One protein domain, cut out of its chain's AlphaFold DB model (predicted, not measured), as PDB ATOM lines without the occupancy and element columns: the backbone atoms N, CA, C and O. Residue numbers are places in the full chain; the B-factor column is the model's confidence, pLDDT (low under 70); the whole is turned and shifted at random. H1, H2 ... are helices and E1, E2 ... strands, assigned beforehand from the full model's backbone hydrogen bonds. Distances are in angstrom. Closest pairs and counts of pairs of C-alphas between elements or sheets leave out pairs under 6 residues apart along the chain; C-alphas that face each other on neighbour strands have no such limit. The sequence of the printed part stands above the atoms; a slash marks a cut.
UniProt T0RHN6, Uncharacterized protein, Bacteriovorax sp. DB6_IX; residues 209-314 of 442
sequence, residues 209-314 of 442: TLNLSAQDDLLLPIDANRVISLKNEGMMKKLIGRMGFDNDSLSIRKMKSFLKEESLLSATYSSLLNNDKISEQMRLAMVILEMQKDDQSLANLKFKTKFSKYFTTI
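AT A GLANCE: This is residues 209 to 314 of the 442 residues of an uncharacterized protein of Bacteriovorax sp. DB6_IX (UniProt T0RHN6). The longest helix, H4, lies in the middle, over one face of a small antiparallel sheet E1, E2, E3, with H2 and H3 packed on it away from the sheet and H5 at its last residues. H1 sits off to one side and touches no helix. The printed part has 106 residues, with five named helices and three named strands in the order E1, E2, H1, H2, H3, H4, H5, E3, class mixed. It is compact, with a radius of gyration of the C-alphas of 13.4 A and spans of 37 by 31 by 25 A.

HOW THE PARTS SIT: E1, residues 218 to 223, and E2, residues 226 to 230, form an antiparallel hairpin, with N 220 and O 228 within hydrogen-bond range at 2.9 A. E3, residues 311 to 313, is antiparallel to E2, with N 312 and O 227 at 2.8 A. H4, residues 280 to 292, is on this sheet at a height of 9.7 A, two layers with the helix on one face, and runs along E1 at 5 degrees on the local plane. H1, residues 235 to 242, is apart from H4. H2, residues 252 to 261, touches H4 closest at the C-alphas of Ile 252 and Leu 284, 6.4 A. H3, residues 267 to 274, forms a helical hairpin with H4 at a shallow tilt of 22 degrees, closest at C-alphas 273 and 283, 5.8 A. H5, residues 298 to 306, touches H4 at a steep tilt of 56 degrees, closest at C-alphas 291 and 300, 5.3 A. In the five helices every O i to N i+4 pair is within hydrogen-bond range.

IN THESE COORDINATES: E1 begins at C-alpha 218 (140.894, 150.728, 107.328) and is 15.3 A long. H4 is 18.5 A long, and E3 ends at C-alpha 313 (147.814, 156.689, 95.094).

THE WHOLE: The farthest C-alphas, of Met 236 and Gln 296, are 37.9 A apart. The printed part has no cut and no long link. Its mean pLDDT is 75.0, with residues 232 to 248 among those under 70.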
ATOM      1  N   THR A 209     152.522 148.037  99.454       66.06
ATOM      2  CA  THR A 209     152.107 149.075  98.495       66.06
ATOM      3  C   THR A 209     150.958 149.920  99.040       66.06
ATOM      4  O   THR A 209     150.994 151.142  98.957       66.06
ATOM      5  N   LEU A 210     149.973 149.288  99.683       64.50
ATOM      6  CA  LEU A 210     148.821 149.967 100.288       64.50
ATOM      7  C   LEU A 210     149.099 150.534 101.693       64.50
ATOM      8  O   LEU A 210     148.186 151.031 102.351       64.50
ATOM      9  N   ASN A 211     150.344 150.450 102.179       69.62
ATOM     10  CA  ASN A 211     150.742 150.822 103.539       69.62
ATOM     11  C   ASN A 211     149.845 150.190 104.631       69.62
ATOM     12  O   ASN A 211     149.537 150.812 105.652       69.62
ATOM     13  N   LEU A 212     149.413 148.948 104.405       70.12
ATOM     14  CA  LEU A 212     148.643 148.116 105.324       70.12
ATOM     15  C   LEU A 212     149.580 147.232 106.151       70.12
ATOM     16  O   LEU A 212     150.548 146.654 105.658       70.12
ATOM     17  N   SER A 213     149.272 147.094 107.432       64.62
ATOM     18  CA  SER A 213     149.981 146.258 108.401       64.62
ATOM     19  C   SER A 213     149.170 145.044 108.859       64.62
ATOM     20  O   SER A 213     149.755 144.003 109.167       64.62
ATOM     21  N   ALA A 214     147.842 145.142 108.852       61.66
ATOM     22  CA  ALA A 214     146.927 144.070 109.221       61.66
ATOM     23  C   ALA A 214     145.656 144.081 108.343       61.66
ATOM     24  O   ALA A 214     145.455 144.987 107.540       61.66
ATOM     25  N   GLN A 215     144.833 143.028 108.431       54.31
ATOM     26  CA  GLN A 215     143.587 142.919 107.645       54.31
ATOM     27  C   GLN A 215     142.473 143.847 108.149       54.31
ATOM     28  O   GLN A 215     141.541 144.140 107.414       54.31
ATOM     29  N   ASP A 216     142.569 144.279 109.399       57.06
ATOM     30  CA  ASP A 216     141.664 145.192 110.094       57.06
ATOM     31  C   ASP A 216     142.098 146.665 109.988       57.06
ATOM     32  O   ASP A 216     141.504 147.545 110.616       57.06
ATOM     33  N   ASP A 217     143.126 146.950 109.189       66.19
ATOM     34  CA  ASP A 217     143.471 148.316 108.814       66.19
ATOM     35  C   ASP A 217     142.407 148.869 107.856       66.19
ATOM     36  O   ASP A 217     141.979 148.196 106.917       66.19
ATOM     37  N   LEU A 218     141.960 150.101 108.102       70.19
ATOM     38  CA  LEU A 218     140.894 150.728 107.328       70.19
ATOM     39  C   LEU A 218     141.496 151.589 106.217       70.19
ATOM     40  O   LEU A 218     142.286 152.486 106.494       70.19
ATOM     41  N   LEU A 219     141.107 151.334 104.970       73.06
ATOM     42  CA  LEU A 219     141.399 152.226 103.851       73.06
ATOM     43  C   LEU A 219     140.282 153.260 103.738       73.06
ATOM     44  O   LEU A 219     139.119 152.897 103.565       73.06
ATOM     45  N   LEU A 220     140.640 154.536 103.852       77.44
ATOM     46  CA  LEU A 220     139.716 155.648 103.684       77.44
ATOM     47  C   LEU A 220     140.001 156.353 102.352       77.44
ATOM     48  O   LEU A 220     141.122 156.843 102.183       77.44
ATOM     49  N   PRO A 221     139.037 156.422 101.418       69.31
ATOM     50  CA  PRO A 221     139.212 157.179 100.186       69.31
ATOM     51  C   PRO A 221     139.308 158.675 100.485       69.31
ATOM     52  O   PRO A 221     138.514 159.218 101.254       69.31
ATOM     53  N   ILE A 222     140.308 159.325  99.888       77.12
ATOM     54  CA  ILE A 222     140.513 160.769  99.978       77.12
ATOM     55  C   ILE A 222     139.942 161.512  98.777       77.12
ATOM     56  O   ILE A 222     139.344 162.575  98.931       77.12
ATOM     57  N   ASP A 223     140.135 160.930  97.604       71.12
ATOM     58  CA  ASP A 223     139.516 161.294  96.335       71.12
ATOM     59  C   ASP A 223     139.514 160.059  95.424       71.12
ATOM     60  O   ASP A 223     139.834 158.958  95.878       71.12
ATOM     61  N   ALA A 224     139.171 160.244  94.147       64.81
ATOM     62  CA  ALA A 224     139.051 159.171  93.164       64.81
ATOM     63  C   ALA A 224     140.307 158.289  93.023       64.81
ATOM     64  O   ALA A 224     140.191 157.155  92.584       64.81
ATOM     65  N   ASN A 225     141.502 158.777  93.377       69.88
ATOM     66  CA  ASN A 225     142.746 158.037  93.155       69.88
ATOM     67  C   ASN A 225     143.646 157.967  94.393       69.88
ATOM     68  O   ASN A 225     144.741 157.415  94.316       69.88
ATOM     69  N   ARG A 226     143.260 158.537  95.538       76.50
ATOM     70  CA  ARG A 226     144.099 158.563  96.747       76.50
ATOM     71  C   ARG A 226     143.359 157.991  97.937       76.50
ATOM     72  O   ARG A 226     142.206 158.327  98.178       76.50
ATOM     73  N   VAL A 227     144.052 157.187  98.736       81.06
ATOM     74  CA  VAL A 227     143.540 156.641 100.000       81.06
ATOM     75  C   VAL A 227     144.496 156.916 101.153       81.06
ATOM     76  O   VAL A 227     145.697 157.079 100.949       81.06
ATOM     77  N   ILE A 228     143.982 156.895 102.381       82.94
ATOM     78  CA  ILE A 228     144.787 156.832 103.607       82.94
ATOM     79  C   ILE A 228     144.551 155.490 104.290       82.94
ATOM     80  O   ILE A 228     143.403 155.093 104.499       82.94
ATOM     81  N   SER A 229     145.628 154.824 104.713       78.38
ATOM     82  CA  SER A 229     145.536 153.661 105.598       78.38
ATOM     83  C   SER A 229     145.495 154.080 107.075       78.38
ATOM     84  O   SER A 229     146.453 154.605 107.648       78.38
ATOM     85  N   LEU A 230     144.360 153.833 107.728       79.12
ATOM     86  CA  LEU A 230     144.169 154.018 109.164       79.12
ATOM     87  C   LEU A 230     144.483 152.703 109.880       79.12
ATOM     88  O   LEU A 230     143.679 151.767 109.892       79.12
ATOM     89  N   LYS A 231     145.674 152.630 110.477       76.00
ATOM     90  CA  LYS A 231     146.197 151.402 111.093       76.00
ATOM     91  C   LYS A 231     145.539 151.109 112.442       76.00
ATOM     92  O   LYS A 231     145.391 152.015 113.266       76.00
ATOM     93  N   ASN A 232     145.198 149.847 112.705       67.06
ATOM     94  CA  ASN A 232     144.762 149.430 114.035       67.06
ATOM     95  C   ASN A 232     145.999 149.249 114.917       67.06
ATOM     96  O   ASN A 232     146.694 148.231 114.883       67.06
ATOM     97  N   GLU A 233     146.334 150.276 115.695       64.81
ATOM     98  CA  GLU A 233     147.500 150.200 116.564       64.81
ATOM     99  C   GLU A 233     147.241 149.265 117.751       64.81
ATOM    100  O   GLU A 233     146.445 149.549 118.656       64.81
ATOM    101  N   GLY A 234     147.975 148.152 117.780       59.09
ATOM    102  CA  GLY A 234     148.059 147.290 118.954       59.09
ATOM    103  C   GLY A 234     148.612 148.033 120.177       59.09
ATOM    104  O   GLY A 234     149.301 149.050 120.062       59.09
ATOM    105  N   MET A 235     148.348 147.488 121.367       47.91
ATOM    106  CA  MET A 235     148.700 148.092 122.662       47.91
ATOM    107  C   MET A 235     150.167 148.557 122.751       47.91
ATOM    108  O   MET A 235     150.441 149.631 123.283       47.91
ATOM    109  N   MET A 236     151.102 147.796 122.169       48.09
ATOM    110  CA  MET A 236     152.530 148.126 122.182       48.09
ATOM    111  C   MET A 236     152.875 149.364 121.336       48.09
ATOM    112  O   MET A 236     153.597 150.242 121.802       48.09
ATOM    113  N   LYS A 237     152.323 149.489 120.121       58.69
ATOM    114  CA  LYS A 237     152.545 150.670 119.262       58.69
ATOM    115  C   LYS A 237     151.956 151.938 119.884       58.69
ATOM    116  O   LYS A 237     152.578 152.996 119.808       58.69
ATOM    117  N   LYS A 238     150.820 151.808 120.581       58.47
ATOM    118  CA  LYS A 238     150.205 152.894 121.360       58.47
ATOM    119  C   LYS A 238     151.093 153.355 122.513       58.47
ATOM    120  O   LYS A 238     151.201 154.552 122.761       58.47
ATOM    121  N   LEU A 239     151.732 152.421 123.221       52.47
ATOM    122  CA  LEU A 239     152.683 152.730 124.294       52.47
ATOM    123  C   LEU A 239     153.929 153.449 123.761       52.47
ATOM    124  O   LEU A 239     154.287 154.494 124.295       52.47
ATOM    125  N   ILE A 240     154.520 152.953 122.670       57.16
ATOM    126  CA  ILE A 240     155.667 153.588 121.997       57.16
ATOM    127  C   ILE A 240     155.309 155.014 121.544       57.16
ATOM    128  O   ILE A 240     156.028 155.964 121.848       57.16
ATOM    129  N   GLY A 241     154.133 155.192 120.935       58.97
ATOM    130  CA  GLY A 241     153.634 156.507 120.531       58.97
ATOM    131  C   GLY A 241     153.348 157.449 121.708       58.97
ATOM    132  O   GLY A 241     153.522 158.662 121.586       58.97
ATOM    133  N   ARG A 242     152.949 156.933 122.882       60.28
ATOM    134  CA  ARG A 242     152.804 157.736 124.115       60.28
ATOM    135  C   ARG A 242     154.150 158.212 124.659       60.28
ATOM    136  O   ARG A 242     154.208 159.316 125.188       60.28
ATOM    137  N   MET A 243     155.213 157.432 124.468       57.09
ATOM    138  CA  MET A 243     156.582 157.786 124.861       57.09
ATOM    139  C   MET A 243     157.240 158.826 123.939       57.09
ATOM    140  O   MET A 243     158.346 159.268 124.226       57.09
ATOM    141  N   GLY A 244     156.557 159.267 122.876       48.97
ATOM    142  CA  GLY A 244     157.029 160.343 121.999       48.97
ATOM    143  C   GLY A 244     157.832 159.872 120.788       48.97
ATOM    144  O   GLY A 244     158.306 160.712 120.031       48.97
ATOM    145  N   PHE A 245     157.944 158.561 120.570       56.25
ATOM    146  CA  PHE A 245     158.510 158.025 119.336       56.25
ATOM    147  C   PHE A 245     157.509 158.180 118.189       56.25
ATOM    148  O   PHE A 245     156.312 157.914 118.350       56.25
ATOM    149  N   ASP A 246     157.998 158.651 117.042       56.41
ATOM    150  CA  ASP A 246     157.155 158.932 115.888       56.41
ATOM    151  C   ASP A 246     156.750 157.613 115.211       56.41
ATOM    152  O   ASP A 246     157.591 156.852 114.740       56.41
ATOM    153  N   ASN A 247     155.450 157.315 115.199       60.88
ATOM    154  CA  ASN A 247     154.910 156.174 114.460       60.88
ATOM    155  C   ASN A 247     154.599 156.603 113.014       60.88
ATOM    156  O   ASN A 247     153.999 157.660 112.794       60.88
ATOM    157  N   ASP A 248     154.874 155.739 112.031       63.56
ATOM    158  CA  ASP A 248     154.529 155.929 110.605       63.56
ATOM    159  C   ASP A 248     153.013 155.860 110.299       63.56
ATOM    160  O   ASP A 248     152.595 155.574 109.176       63.56
ATOM    161  N   SER A 249     152.152 156.092 111.288       72.56
ATOM    162  CA  SER A 249     150.687 156.091 111.180       72.56
ATOM    163  C   SER A 249     150.088 157.449 111.535       72.56
ATOM    164  O   SER A 249     150.612 158.195 112.369       72.56
ATOM    165  N   LEU A 250     148.941 157.745 110.921       80.19
ATOM    166  CA  LEU A 250     148.044 158.805 111.366       80.19
ATOM    167  C   LEU A 250     147.303 158.333 112.628       80.19
ATOM    168  O   LEU A 250     146.622 157.312 112.600       80.19
ATOM    169  N   SER A 251     147.437 159.071 113.731       83.88
ATOM    170  CA  SER A 251     146.829 158.740 115.030       83.88
ATOM    171  C   SER A 251     145.934 159.869 115.538       83.88
ATOM    172  O   SER A 251     146.084 161.024 115.121       83.88
ATOM    173  N   ILE A 252     145.042 159.579 116.500       83.00
ATOM    174  CA  ILE A 252     144.208 160.620 117.138       83.00
ATOM    175  C   ILE A 252     145.075 161.719 117.748       83.00
ATOM    176  O   ILE A 252     144.706 162.888 117.697       83.00
ATOM    177  N   ARG A 253     146.244 161.368 118.294       81.88
ATOM    178  CA  ARG A 253     147.186 162.341 118.858       81.88
ATOM    179  C   ARG A 253     147.658 163.339 117.799       81.88
ATOM    180  O   ARG A 253     147.584 164.541 118.039       81.88
ATOM    181  N   LYS A 254     148.104 162.851 116.634       86.00
ATOM    182  CA  LYS A 254     148.558 163.701 115.520       86.00
ATOM    183  C   LYS A 254     147.420 164.561 114.973       86.00
ATOM    184  O   LYS A 254     147.619 165.752 114.753       86.00
ATOM    185  N   MET A 255     146.221 163.988 114.841       87.75
ATOM    186  CA  MET A 255     145.028 164.713 114.395       87.75
ATOM    187  C   MET A 255     144.610 165.815 115.382       87.75
ATOM    188  O   MET A 255     144.345 166.942 114.975       87.75
ATOM    189  N   LYS A 256     144.609 165.530 116.692       87.69
ATOM    190  CA  LYS A 256     144.333 166.522 117.745       87.69
ATOM    191  C   LYS A 256     145.362 167.654 117.749       87.69
ATOM    192  O   LYS A 256     144.972 168.811 117.866       87.69
ATOM    193  N   SER A 257     146.650 167.323 117.611       87.00
ATOM    194  CA  SER A 257     147.722 168.325 117.519       87.00
ATOM    195  C   SER A 257     147.513 169.228 116.309       87.00
ATOM    196  O   SER A 257     147.476 170.441 116.456       87.00
ATOM    197  N   PHE A 258     147.252 168.639 115.139       90.00
ATOM    198  CA  PHE A 258     146.960 169.377 113.912       90.00
ATOM    199  C   PHE A 258     145.767 170.321 114.049       90.00
ATOM    200  O   PHE A 258     145.902 171.505 113.765       90.00
ATOM    201  N   LEU A 259     144.623 169.823 114.523       88.81
ATOM    202  CA  LEU A 259     143.420 170.636 114.699       88.81
ATOM    203  C   LEU A 259     143.644 171.808 115.661       88.81
ATOM    204  O   LEU A 259     143.072 172.878 115.467       88.81
ATOM    205  N   LYS A 260     144.469 171.608 116.693       87.31
ATOM    206  CA  LYS A 260     144.818 172.655 117.653       87.31
ATOM    207  C   LYS A 260     145.795 173.672 117.058       87.31
ATOM    208  O   LYS A 260     145.561 174.866 117.193       87.31
ATOM    209  N   GLU A 261     146.859 173.210 116.404       88.19
ATOM    210  CA  GLU A 261     147.887 174.053 115.772       88.19
ATOM    211  C   GLU A 261     147.304 174.923 114.653       88.19
ATOM    212  O   GLU A 261     147.629 176.099 114.550       88.19
ATOM    213  N   GLU A 262     146.385 174.376 113.857       86.31
ATOM    214  CA  GLU A 262     145.761 175.094 112.741       86.31
ATOM    215  C   GLU A 262     144.522 175.909 113.129       86.31
ATOM    216  O   GLU A 262     143.886 176.496 112.252       86.31
ATOM    217  N   SER A 263     144.166 175.950 114.420       84.12
ATOM    218  CA  SER A 263     142.954 176.609 114.939       84.12
ATOM    219  C   SER A 263     141.647 176.107 114.304       84.12
ATOM    220  O   SER A 263     140.704 176.863 114.092       84.12
ATOM    221  N   LEU A 264     141.580 174.806 114.009       84.44
ATOM    222  CA  LEU A 264     140.433 174.139 113.381       84.44
ATOM    223  C   LEU A 264     139.563 173.365 114.381       84.44
ATOM    224  O   LEU A 264     138.570 172.758 113.988       84.44
ATOM    225  N   LEU A 265     139.930 173.324 115.665       82.81
ATOM    226  CA  LEU A 265     139.246 172.514 116.676       82.81
ATOM    227  C   LEU A 265     137.852 173.077 117.025       82.81
ATOM    228  O   LEU A 265     137.703 173.905 117.918       82.81
ATOM    229  N   SER A 266     136.823 172.582 116.342       82.50
ATOM    230  CA  SER A 266     135.414 172.910 116.594       82.50
ATOM    231  C   SER A 266     134.766 171.978 117.629       82.50
ATOM    232  O   SER A 266     135.321 170.933 117.998       82.50
ATOM    233  N   ALA A 267     133.553 172.324 118.077       81.00
ATOM    234  CA  ALA A 267     132.724 171.451 118.913       81.00
ATOM    235  C   ALA A 267     132.443 170.099 118.226       81.00
ATOM    236  O   ALA A 267     132.493 169.053 118.875       81.00
ATOM    237  N   THR A 268     132.240 170.110 116.904       82.38
ATOM    238  CA  THR A 268     132.043 168.912 116.073       82.38
ATOM    239  C   THR A 268     133.289 168.030 116.049       82.38
ATOM    240  O   THR A 268     133.209 166.838 116.336       82.38
ATOM    241  N   TYR A 269     134.475 168.589 115.790       84.38
ATOM    242  CA  TYR A 269     135.704 167.787 115.803       84.38
ATOM    243  C   TYR A 269     136.032 167.260 117.203       84.38
ATOM    244  O   TYR A 269     136.476 166.123 117.357       84.38
ATOM    245  N   SER A 270     135.769 168.058 118.237       83.38
ATOM    246  CA  SER A 270     135.986 167.658 119.628       83.38
ATOM    247  C   SER A 270     135.070 166.508 120.051       83.38
ATOM    248  O   SER A 270     135.532 165.580 120.720       83.38
ATOM    249  N   SER A 271     133.798 166.523 119.641       82.38
ATOM    250  CA  SER A 271     132.853 165.443 119.949       82.38
ATOM    251  C   SER A 271     133.221 164.143 119.229       82.38
ATOM    252  O   SER A 271     133.227 163.082 119.857       82.38
ATOM    253  N   LEU A 272     133.633 164.220 117.959       82.00
ATOM    254  CA  LEU A 272     134.108 163.063 117.194       82.00
ATOM    255  C   LEU A 272     135.380 162.455 117.802       82.00
ATOM    256  O   LEU A 272     135.474 161.240 117.975       82.00
ATOM    257  N   LEU A 273     136.349 163.288 118.189       83.75
ATOM    258  CA  LEU A 273     137.633 162.836 118.733       83.75
ATOM    259  C   LEU A 273     137.555 162.264 120.155       83.75
ATOM    260  O   LEU A 273     138.444 161.501 120.541       83.75
ATOM    261  N   ASN A 274     136.544 162.640 120.940       83.12
ATOM    262  CA  ASN A 274     136.397 162.236 122.344       83.12
ATOM    263  C   ASN A 274     135.308 161.170 122.563       83.12
ATOM    264  O   ASN A 274     135.035 160.794 123.698       83.12
ATOM    265  N   ASN A 275     134.684 160.659 121.498       76.44
ATOM    266  CA  ASN A 275     133.661 159.625 121.622       76.44
ATOM    267  C   ASN A 275     134.289 158.246 121.879       76.44
ATOM    268  O   ASN A 275     134.719 157.565 120.952       76.44
ATOM    269  N   ASP A 276     134.353 157.816 123.136       76.12
ATOM    270  CA  ASP A 276     134.966 156.532 123.514       76.12
ATOM    271  C   ASP A 276     134.128 155.294 123.161       76.12
ATOM    272  O   ASP A 276     134.606 154.168 123.297       76.12
ATOM    273  N   LYS A 277     132.899 155.473 122.654       71.06
ATOM    274  CA  LYS A 277     132.048 154.356 122.210       71.06
ATOM    275  C   LYS A 277     132.454 153.793 120.846       71.06
ATOM    276  O   LYS A 277     131.988 152.718 120.478       71.06
ATOM    277  N   ILE A 278     133.281 154.512 120.088       71.06
ATOM    278  CA  ILE A 278     133.709 154.140 118.734       71.06
ATOM    279  C   ILE A 278     135.227 153.961 118.663       71.06
ATOM    280  O   ILE A 278     135.987 154.591 119.401       71.06
ATOM    281  N   SER A 279     135.677 153.065 117.779       68.81
ATOM    282  CA  SER A 279     137.100 152.741 117.647       68.81
ATOM    283  C   SER A 279     137.915 153.952 117.186       68.81
ATOM    284  O   SER A 279     137.414 154.876 116.546       68.81
ATOM    285  N   GLU A 280     139.209 153.946 117.501       75.12
ATOM    286  CA  GLU A 280     140.130 155.022 117.127       75.12
ATOM    287  C   GLU A 280     140.169 155.281 115.613       75.12
ATOM    288  O   GLU A 280     140.065 156.431 115.191       75.12
ATOM    289  N   GLN A 281     140.230 154.220 114.804       76.88
ATOM    290  CA  GLN A 281     140.197 154.322 113.344       76.88
ATOM    291  C   GLN A 281     138.885 154.942 112.848       76.88
ATOM    292  O   GLN A 281     138.912 155.768 111.942       76.88
ATOM    293  N   MET A 282     137.748 154.596 113.462       73.06
ATOM    294  CA  MET A 282     136.444 155.141 113.078       73.06
ATOM    295  C   MET A 282     136.326 156.626 113.433       73.06
ATOM    296  O   MET A 282     135.818 157.408 112.637       73.06
ATOM    297  N   ARG A 283     136.842 157.040 114.598       80.31
ATOM    298  CA  ARG A 283     136.924 158.462 114.972       80.31
ATOM    299  C   ARG A 283     137.763 159.257 113.985       80.31
ATOM    300  O   ARG A 283     137.346 160.324 113.550       80.31
ATOM    301  N   LEU A 284     138.934 158.730 113.628       83.88
ATOM    302  CA  LEU A 284     139.801 159.342 112.625       83.88
ATOM    303  C   LEU A 284     139.099 159.435 111.273       83.88
ATOM    304  O   LEU A 284     139.093 160.509 110.686       83.88
ATOM    305  N   ALA A 285     138.454 158.357 110.826       80.12
ATOM    306  CA  ALA A 285     137.695 158.343 109.583       80.12
ATOM    307  C   ALA A 285     136.585 159.399 109.577       80.12
ATOM    308  O   ALA A 285     136.491 160.165 108.630       80.12
ATOM    309  N   MET A 286     135.795 159.500 110.649       78.19
ATOM    310  CA  MET A 286     134.734 160.505 110.762       78.19
ATOM    311  C   MET A 286     135.276 161.936 110.723       78.19
ATOM    312  O   MET A 286     134.688 162.785 110.067       78.19
ATOM    313  N   VAL A 287     136.400 162.208 111.393       84.25
ATOM    314  CA  VAL A 287     137.040 163.535 111.359       84.25
ATOM    315  C   VAL A 287     137.553 163.866 109.959       84.25
ATOM    316  O   VAL A 287     137.357 164.986 109.501       84.25
ATOM    317  N   ILE A 288     138.180 162.905 109.278       85.44
ATOM    318  CA  ILE A 288     138.692 163.099 107.918       85.44
ATOM    319  C   ILE A 288     137.531 163.311 106.939       85.44
ATOM    320  O   ILE A 288     137.556 164.278 106.190       85.44
ATOM    321  N   LEU A 289     136.476 162.494 107.008       82.69
ATOM    322  CA  LEU A 289     135.275 162.663 106.182       82.69
ATOM    323  C   LEU A 289     134.603 164.020 106.414       82.69
ATOM    324  O   LEU A 289     134.156 164.651 105.463       82.69
ATOM    325  N   GLU A 290     134.556 164.497 107.662       83.06
ATOM    326  CA  GLU A 290     134.020 165.822 107.978       83.06
ATOM    327  C   GLU A 290     134.847 166.939 107.327       83.06
ATOM    328  O   GLU A 290     134.274 167.865 106.759       83.06
ATOM    329  N   MET A 291     136.180 166.825 107.339       83.50
ATOM    330  CA  MET A 291     137.069 167.768 106.644       83.50
ATOM    331  C   MET A 291     136.879 167.745 105.123       83.50
ATOM    332  O   MET A 291     137.159 168.739 104.466       83.50
ATOM    333  N   GLN A 292     136.417 166.627 104.564       79.88
ATOM    334  CA  GLN A 292     136.262 166.427 103.123       79.88
ATOM    335  C   GLN A 292     134.893 166.814 102.573       79.88
ATOM    336  O   GLN A 292     134.725 166.836 101.358       79.88
ATOM    337  N   LYS A 293     133.914 167.122 103.432       79.56
ATOM    338  CA  LYS A 293     132.574 167.541 102.987       79.56
ATOM    339  C   LYS A 293     132.600 168.778 102.090       79.56
ATOM    340  O   LYS A 293     131.719 168.926 101.252       79.56
ATOM    341  N   ASP A 294     133.590 169.646 102.282       75.38
ATOM    342  CA  ASP A 294     133.835 170.815 101.447       75.38
ATOM    343  C   ASP A 294     135.277 170.784 100.933       75.38
ATOM    344  O   ASP A 294     136.243 171.012 101.678       75.38
ATOM    345  N   ASP A 295     135.408 170.497  99.638       65.12
ATOM    346  CA  ASP A 295     136.699 170.314  98.993       65.12
ATOM    347  C   ASP A 295     137.540 171.599  98.955       65.12
ATOM    348  O   ASP A 295     138.772 171.514  98.952       65.12
ATOM    349  N   GLN A 296     136.892 172.770  99.007       69.19
ATOM    350  CA  GLN A 296     137.534 174.088  98.993       69.19
ATOM    351  C   GLN A 296     137.832 174.632 100.394       69.19
ATOM    352  O   GLN A 296     138.488 175.668 100.532       69.19
ATOM    353  N   SER A 297     137.397 173.937 101.448       78.75
ATOM    354  CA  SER A 297     137.619 174.403 102.812       78.75
ATOM    355  C   SER A 297     139.115 174.485 103.148       78.75
ATOM    356  O   SER A 297     139.919 173.592 102.854       78.75
ATOM    357  N   LEU A 298     139.497 175.555 103.854       77.44
ATOM    358  CA  LEU A 298     140.859 175.754 104.365       77.44
ATOM    359  C   LEU A 298     141.328 174.553 105.214       77.44
ATOM    360  O   LEU A 298     142.508 174.203 105.212       77.44
ATOM    361  N   ALA A 299     140.396 173.905 105.922       78.06
ATOM    362  CA  ALA A 299     140.651 172.712 106.720       78.06
ATOM    363  C   ALA A 299     141.113 171.525 105.859       78.06
ATOM    364  O   ALA A 299     142.124 170.899 106.184       78.06
ATOM    365  N   ASN A 300     140.424 171.260 104.744       82.94
ATOM    366  CA  ASN A 300     140.769 170.191 103.808       82.94
ATOM    367  C   ASN A 300     142.140 170.420 103.159       82.94
ATOM    368  O   ASN A 300     142.972 169.516 103.114       82.94
ATOM    369  N   LEU A 301     142.419 171.649 102.711       82.56
ATOM    370  CA  LEU A 301     143.700 171.998 102.084       82.56
ATOM    371  C   LEU A 301     144.879 171.839 103.055       82.56
ATOM    372  O   LEU A 301     145.892 171.214 102.720       82.56
ATOM    373  N   LYS A 302     144.732 172.340 104.289       85.25
ATOM    374  CA  LYS A 302     145.739 172.185 105.351       85.25
ATOM    375  C   LYS A 302     145.960 170.716 105.711       85.25
ATOM    376  O   LYS A 302     147.103 170.292 105.890       85.25
ATOM    377  N   PHE A 303     144.885 169.929 105.765       87.69
ATOM    378  CA  PHE A 303     144.950 168.494 106.029       87.69
ATOM    379  C   PHE A 303     145.700 167.749 104.916       87.69
ATOM    380  O   PHE A 303     146.688 167.065 105.198       87.69
ATOM    381  N   LYS A 304     145.289 167.945 103.652       84.88
ATOM    382  CA  LYS A 304     145.919 167.341 102.464       84.88
ATOM    383  C   LYS A 304     147.411 167.675 102.381       84.88
ATOM    384  O   LYS A 304     148.208 166.810 102.031       84.88
ATOM    385  N   THR A 305     147.803 168.886 102.775       85.12
ATOM    386  CA  THR A 305     149.208 169.319 102.785       85.12
ATOM    387  C   THR A 305     150.009 168.644 103.901       85.12
ATOM    388  O   THR A 305     151.030 168.007 103.632       85.12
ATOM    389  N   LYS A 306     149.540 168.728 105.155       85.19
ATOM    390  CA  LYS A 306     150.282 168.234 106.330       85.19
ATOM    391  C   LYS A 306     150.409 166.712 106.371       85.19
ATOM    392  O   LYS A 306     151.401 166.187 106.874       85.19
ATOM    393  N   PHE A 307     149.408 166.002 105.856       86.81
ATOM    394  CA  PHE A 307     149.332 164.544 105.922       86.81
ATOM    395  C   PHE A 307     149.547 163.850 104.572       86.81
ATOM    396  O   PHE A 307     149.361 162.639 104.494       86.81
ATOM    397  N   SER A 308     150.019 164.572 103.551       82.69
ATOM    398  CA  SER A 308     150.306 164.049 102.203       82.69
ATOM    399  C   SER A 308     151.149 162.769 102.199       82.69
ATOM    400  O   SER A 308     150.868 161.847 101.442       82.69
ATOM    401  N   LYS A 309     152.128 162.655 103.107       81.88
ATOM    402  CA  LYS A 309     152.980 161.460 103.259       81.88
ATOM    403  C   LYS A 309     152.233 160.173 103.638       81.88
ATOM    404  O   LYS A 309     152.806 159.094 103.558       81.88
ATOM    405  N   TYR A 310     150.992 160.285 104.110       81.69
ATOM    406  CA  TYR A 310     150.142 159.146 104.462       81.69
ATOM    407  C   TYR A 310     149.208 158.728 103.324       81.69
ATOM    408  O   TYR A 310     148.439 157.783 103.498       81.69
ATOM    409  N   PHE A 311     149.238 159.443 102.197       83.50
ATOM    410  CA  PHE A 311     148.344 159.202 101.077       83.50
ATOM    411  C   PHE A 311     149.006 158.194 100.144       83.50
ATOM    412  O   PHE A 311     150.153 158.370  99.736       83.50
ATOM    413  N   THR A 312     148.269 157.154  99.785       78.12
ATOM    414  CA  THR A 312     148.670 156.190  98.767       78.12
ATOM    415  C   THR A 312     147.839 156.440  97.524       78.12
ATOM    416  O   THR A 312     146.608 156.428  97.593       78.12
ATOM    417  N   THR A 313     148.499 156.648  96.387       73.38
ATOM    418  CA  THR A 313     147.814 156.689  95.094       73.38
ATOM    419  C   THR A 313     147.433 155.269  94.694       73.38
ATOM    420  O   THR A 313     148.298 154.401  94.581       73.38
ATOM    421  N   ILE A 314     146.145 155.032  94.488       66.88
ATOM    422  CA  ILE A 314     145.622 153.821  93.872       66.88
ATOM    423  C   ILE A 314     145.320 154.164  92.416       66.88
ATOM    424  O   ILE A 314     144.684 155.177  92.131       66.88
TER     425      ILE A 314